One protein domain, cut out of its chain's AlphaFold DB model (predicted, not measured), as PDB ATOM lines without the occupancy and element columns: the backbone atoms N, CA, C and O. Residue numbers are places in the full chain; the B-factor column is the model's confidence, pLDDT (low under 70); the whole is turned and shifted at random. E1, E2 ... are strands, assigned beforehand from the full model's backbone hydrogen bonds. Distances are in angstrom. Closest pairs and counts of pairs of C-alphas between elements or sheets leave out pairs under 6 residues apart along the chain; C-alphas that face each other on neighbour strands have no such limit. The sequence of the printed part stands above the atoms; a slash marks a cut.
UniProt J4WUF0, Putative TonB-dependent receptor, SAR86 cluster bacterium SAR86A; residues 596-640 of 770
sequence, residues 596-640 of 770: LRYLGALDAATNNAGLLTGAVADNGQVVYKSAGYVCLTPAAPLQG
ATOM      1  N   LEU A 596     270.115 266.148 189.907       96.31
ATOM      2  CA  LEU A 596     270.745 265.826 191.191       96.31
ATOM      3  C   LEU A 596     271.426 267.044 191.819       96.31
ATOM      4  O   LEU A 596     271.361 267.253 193.031       96.31
ATOM      5  N   ARG A 597     272.155 267.820 191.009       96.19
ATOM      6  CA  ARG A 597     272.914 268.975 191.502       96.19
ATOM      7  C   ARG A 597     273.183 270.001 190.414       96.19
ATOM      8  O   ARG A 597     273.926 269.727 189.478       96.19
ATOM      9  N   TYR A 598     272.720 271.228 190.618       93.94
ATOM     10  CA  TYR A 598     273.175 272.376 189.835       93.94
ATOM     11  C   TYR A 598     274.604 272.771 190.235       93.94
ATOM     12  O   TYR A 598     274.886 272.993 191.414       93.94
ATOM     13  N   LEU A 599     275.519 272.841 189.264       92.56
ATOM     14  CA  LEU A 599     276.926 273.197 189.488       92.56
ATOM     15  C   LEU A 599     277.171 274.710 189.424       92.56
ATOM     16  O   LEU A 599     278.218 275.169 189.876       92.56
ATOM     17  N   GLY A 600     276.220 275.485 188.894       88.69
ATOM     18  CA  GLY A 600     276.394 276.921 188.691       88.69
ATOM     19  C   GLY A 600     277.287 277.255 187.496       88.69
ATOM     20  O   GLY A 600     277.513 276.429 186.609       88.69
ATOM     21  N   ALA A 601     277.784 278.491 187.486       86.25
ATOM     22  CA  ALA A 601     278.759 278.989 186.521       86.25
ATOM     23  C   ALA A 601     280.116 278.292 186.707       86.25
ATOM     24  O   ALA A 601     280.791 278.488 187.718       86.25
ATOM     25  N   LEU A 602     280.529 277.500 185.717       86.12
ATOM     26  CA  LEU A 602     281.794 276.759 185.736       86.12
ATOM     27  C   LEU A 602     282.993 277.637 185.356       86.12
ATOM     28  O   LEU A 602     284.140 277.308 185.644       86.12
ATOM     29  N   ASP A 603     282.718 278.768 184.721       77.94
ATOM     30  CA  ASP A 603     283.677 279.709 184.152       77.94
ATOM     31  C   ASP A 603     283.732 281.044 184.924       77.94
ATOM     32  O   ASP A 603     284.359 282.018 184.492       77.94
ATOM     33  N   ALA A 604     283.118 281.084 186.112       70.75
ATOM     34  CA  ALA A 604     283.114 282.251 186.993       70.75
ATOM     35  C   ALA A 604     284.532 282.704 187.392       70.75
ATOM     36  O   ALA A 604     284.764 283.887 187.618       70.75
ATOM     37  N   ALA A 605     285.490 281.771 187.453       65.50
ATOM     38  CA  ALA A 605     286.876 282.039 187.834       65.50
ATOM     39  C   ALA A 605     287.784 282.480 186.665       65.50
ATOM     40  O   ALA A 605     288.896 282.942 186.911       65.50
ATOM     41  N   THR A 606     287.355 282.329 185.405       58.03
ATOM     42  CA  THR A 606     288.202 282.499 184.205       58.03
ATOM     43  C   THR A 606     287.848 283.730 183.363       58.03
ATOM     44  O   THR A 606     288.190 283.783 182.186       58.03
ATOM     45  N   ASN A 607     287.194 284.740 183.950       55.47
ATOM     46  CA  ASN A 607     286.707 285.955 183.271       55.47
ATOM     47  C   ASN A 607     285.606 285.732 182.208       55.47
ATOM     48  O   ASN A 607     285.236 286.691 181.534       55.47
ATOM     49  N   ASN A 608     285.042 284.522 182.090       54.69
ATOM     50  CA  ASN A 608     283.847 284.259 181.271       54.69
ATOM     51  C   ASN A 608     282.534 284.295 182.089       54.69
ATOM     52  O   ASN A 608     281.455 284.293 181.507       54.69
ATOM     53  N   ALA A 609     282.632 284.414 183.421       60.66
ATOM     54  CA  ALA A 609     281.630 285.003 184.320       60.66
ATOM     55  C   ALA A 609     280.184 284.458 184.231       60.66
ATOM     56  O   ALA A 609     279.239 285.159 184.579       60.66
ATOM     57  N   GLY A 610     279.987 283.196 183.852       66.56
ATOM     58  CA  GLY A 610     278.676 282.543 183.815       66.56
ATOM     59  C   GLY A 610     278.132 282.250 182.424       66.56
ATOM     60  O   GLY A 610     276.964 281.883 182.322       66.56
ATOM     61  N   LEU A 611     278.942 282.371 181.368       79.75
ATOM     62  CA  LEU A 611     278.556 281.972 180.012       79.75
ATOM     63  C   LEU A 611     278.539 280.451 179.814       79.75
ATOM     64  O   LEU A 611     277.899 279.986 178.872       79.75
ATOM     65  N   LEU A 612     279.204 279.684 180.680       86.25
ATOM     66  CA  LEU A 612     279.130 278.226 180.741       86.25
ATOM     67  C   LEU A 612     278.681 277.774 182.134       86.25
ATOM     68  O   LEU A 612     279.360 277.999 183.138       86.25
ATOM     69  N   THR A 613     277.561 277.063 182.187       90.19
ATOM     70  CA  THR A 613     277.031 276.448 183.407       90.19
ATOM     71  C   THR A 613     276.967 274.932 183.269       90.19
ATOM     72  O   THR A 613     277.067 274.391 182.165       90.19
ATOM     73  N   GLY A 614     276.816 274.232 184.394       93.31
ATOM     74  CA  GLY A 614     276.613 272.788 184.390       93.31
ATOM     75  C   GLY A 614     275.615 272.314 185.438       93.31
ATOM     76  O   GLY A 614     275.390 272.974 186.455       93.31
ATOM     77  N   ALA A 615     275.063 271.130 185.212       96.56
ATOM     78  CA  ALA A 615     274.264 270.387 186.173       96.56
ATOM     79  C   ALA A 615     274.602 268.895 186.094       96.56
ATOM     80  O   ALA A 615     275.017 268.391 185.056       96.56
ATOM     81  N   VAL A 616     274.447 268.195 187.213       97.38
ATOM     82  CA  VAL A 616     274.532 266.736 187.290       97.38
ATOM     83  C   VAL A 616     273.107 266.210 187.328       97.38
ATOM     84  O   VAL A 616     272.355 266.573 188.237       97.38
ATOM     85  N   ALA A 617     272.749 265.388 186.351       97.25
ATOM     86  CA  ALA A 617     271.497 264.647 186.313       97.25
ATOM     87  C   ALA A 617     271.478 263.533 187.376       97.25
ATOM     88  O   ALA A 617     272.522 263.110 187.879       97.25
ATOM     89  N   ASP A 618     270.293 263.049 187.731       96.62
ATOM     90  CA  ASP A 618     270.102 261.950 188.690       96.62
ATOM     91  C   ASP A 618     270.718 260.610 188.258       96.62
ATOM     92  O   ASP A 618     271.177 259.842 189.104       96.62
ATOM     93  N   ASN A 619     270.851 260.380 186.954       96.56
ATOM     94  CA  ASN A 619     271.581 259.252 186.375       96.56
ATOM     95  C   ASN A 619     273.120 259.438 186.364       96.56
ATOM     96  O   ASN A 619     273.852 258.574 185.880       96.56
ATOM     97  N   GLY A 620     273.629 260.552 186.904       96.06
ATOM     98  CA  GLY A 620     275.057 260.853 187.036       96.06
ATOM     99  C   GLY A 620     275.705 261.517 185.818       96.06
ATOM    100  O   GLY A 620     276.884 261.876 185.894       96.06
ATOM    101  N   GLN A 621     274.973 261.718 184.717       96.25
ATOM    102  CA  GLN A 621     275.478 262.479 183.574       96.25
ATOM    103  C   GLN A 621     275.645 263.960 183.920       96.25
ATOM    104  O   GLN A 621     274.914 264.517 184.739       96.25
ATOM    105  N   VAL A 622     276.618 264.615 183.284       95.75
ATOM    106  CA  VAL A 622     276.809 266.061 183.406       95.75
ATOM    107  C   VAL A 622     276.284 266.723 182.147       95.75
ATOM    108  O   VAL A 622     276.717 266.400 181.044       95.75
ATOM    109  N   VAL A 623     275.371 267.666 182.330       95.62
ATOM    110  CA  VAL A 623     274.818 268.491 181.263       95.62
ATOM    111  C   VAL A 623     275.452 269.867 181.364       95.62
ATOM    112  O   VAL A 623     275.557 270.437 182.451       95.62
ATOM    113  N   TYR A 624     275.879 270.403 180.230       93.00
ATOM    114  CA  TYR A 624     276.464 271.727 180.107       93.00
ATOM    115  C   TYR A 624     275.508 272.634 179.350       93.00
ATOM    116  O   TYR A 624     274.861 272.202 178.395       93.00
ATOM    117  N   LYS A 625     275.439 273.898 179.767       89.44
ATOM    118  CA  LYS A 625     274.637 274.910 179.085       89.44
ATOM    119  C   LYS A 625     275.440 276.180 178.863       89.44
ATOM    120  O   LYS A 625     276.049 276.694 179.803       89.44
ATOM    121  N   SER A 626     275.426 276.691 177.634       83.69
ATOM    122  CA  SER A 626     276.081 277.948 177.273       83.69
ATOM    123  C   SER A 626     275.196 278.792 176.370       83.69
ATOM    124  O   SER A 626     274.858 278.377 175.265       83.69
ATOM    125  N   ALA A 627     274.806 279.974 176.855       77.50
ATOM    126  CA  ALA A 627     273.914 280.899 176.151       77.50
ATOM    127  C   ALA A 627     272.661 280.221 175.558       77.50
ATOM    128  O   ALA A 627     272.320 280.457 174.407       77.50
ATOM    129  N   GLY A 628     271.996 279.359 176.333       81.38
ATOM    130  CA  GLY A 628     270.813 278.613 175.887       81.38
ATOM    131  C   GLY A 628     271.119 277.236 175.283       81.38
ATOM    132  O   GLY A 628     270.346 276.311 175.498       81.38
ATOM    133  N   TYR A 629     272.257 277.056 174.609       83.94
ATOM    134  CA  TYR A 629     272.621 275.773 173.995       83.94
ATOM    135  C   TYR A 629     272.959 274.721 175.044       83.94
ATOM    136  O   TYR A 629     273.699 275.013 175.987       83.94
ATOM    137  N   VAL A 630     272.464 273.498 174.856       88.19
ATOM    138  CA  VAL A 630     272.643 272.379 175.792       88.19
ATOM    139  C   VAL A 630     273.513 271.297 175.155       88.19
ATOM    140  O   VAL A 630     273.385 271.018 173.969       88.19
ATOM    141  N   CYS A 631     274.423 270.702 175.928       89.75
ATOM    142  CA  CYS A 631     275.330 269.664 175.442       89.75
ATOM    143  C   CYS A 631     275.766 268.723 176.575       89.75
ATOM    144  O   CYS A 631     275.934 269.157 177.714       89.75
ATOM    145  N   LEU A 632     276.023 267.445 176.278       93.31
ATOM    146  CA  LEU A 632     276.575 266.487 177.256       93.31
ATOM    147  C   LEU A 632     278.106 266.554 177.380       93.31
ATOM    148  O   LEU A 632     278.718 265.871 178.200       93.31
ATOM    149  N   THR A 633     278.744 267.402 176.578       90.56
ATOM    150  CA  THR A 633     280.159 267.768 176.700       90.56
ATOM    151  C   THR A 633     280.285 269.282 176.846       90.56
ATOM    152  O   THR A 633     279.432 269.990 176.312       90.56
ATOM    153  N   PRO A 634     281.334 269.811 177.505       87.69
ATOM    154  CA  PRO A 634     281.549 271.252 177.574       87.69
ATOM    155  C   PRO A 634     281.523 271.884 176.177       87.69
ATOM    156  O   PRO A 634     282.361 271.565 175.335       87.69
ATOM    157  N   ALA A 635     280.559 272.773 175.948       81.56
ATOM    158  CA  ALA A 635     280.367 273.487 174.693       81.56
ATOM    159  C   ALA A 635     280.097 274.963 174.986       81.56
ATOM    160  O   ALA A 635     279.405 275.297 175.947       81.56
ATOM    161  N   ALA A 636     280.648 275.840 174.155       75.94
ATOM    162  CA  ALA A 636     280.445 277.282 174.213       75.94
ATOM    163  C   ALA A 636     280.333 277.831 172.781       75.94
ATOM    164  O   ALA A 636     281.284 278.422 172.262       75.94
ATOM    165  N   PRO A 637     279.177 277.627 172.126       72.06
ATOM    166  CA  PRO A 637     278.876 278.114 170.781       72.06
ATOM    167  C   PRO A 637     279.317 279.538 170.462       72.06
ATOM    168  O   PRO A 637     280.009 279.763 169.475       72.06
ATOM    169  N   LEU A 638     278.991 280.498 171.336       69.81
ATOM    170  CA  LEU A 638     279.338 281.914 171.149       69.81
ATOM    171  C   LEU A 638     280.844 282.203 171.264       69.81
ATOM    172  O   LEU A 638     281.282 283.325 171.024       69.81
ATOM    173  N   GLN A 639     281.632 281.204 171.659       68.12
ATOM    174  CA  GLN A 639     283.089 281.246 171.763       68.12
ATOM    175  C   GLN A 639     283.768 280.293 170.770       68.12
ATOM    176  O   GLN A 639     284.984 280.118 170.832       68.12
ATOM    177  N   GLY A 640     283.006 279.664 169.868       67.06
ATOM    178  CA  GLY A 640     283.558 278.756 168.870       67.06
ATOM    179  C   GLY A 640     283.815 277.334 169.317       67.06
ATOM    180  O   GLY A 640     284.530 276.605 168.633       67.06
TER     181      GLY A 640
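This is residues 596 to 640 of the 770 residues of the protein "Putative TonB-dependent receptor" of SAR86 cluster bacterium SAR86A (UniProt J4WUF0). A single small, twisted sheet of four strands runs back and forth, with a long loop, residues 602 to 612, at one end; after E4 the tail turns back past that strand. The printed part has 45 residues, with no named helix and four strands, E1 to E4, a meander, each strand the antiparallel neighbour of the one before. It is all strand, though under half of the residues are in named elements. It is compact, radius of gyration of the C-alphas 10.2 A, spanning 29 by 19 by 13 A.

E1, residues 596 to 601, is 16.1 A long and begins at C-alpha (270.745, 265.826, 191.191). E2, 613 to 617, and E3, 622 to 626, are each 13.4 A. E4, 629 to 631, is 6.8 A and ends at (275.330, 269.664, 175.442).

Hairpin E1 and E2 has N 599 and O 614 at 2.8 A, E2 and E3 N 613 and O 625 at 2.8 A, E3 and E4 N 624 and O 631 at 2.8 A. E1 and E4 are edge strands, apart.

The printed part has no cut. The link E1 to E2 is long. Residues 605 to 610 and 638 to 640 have pLDDT under 70.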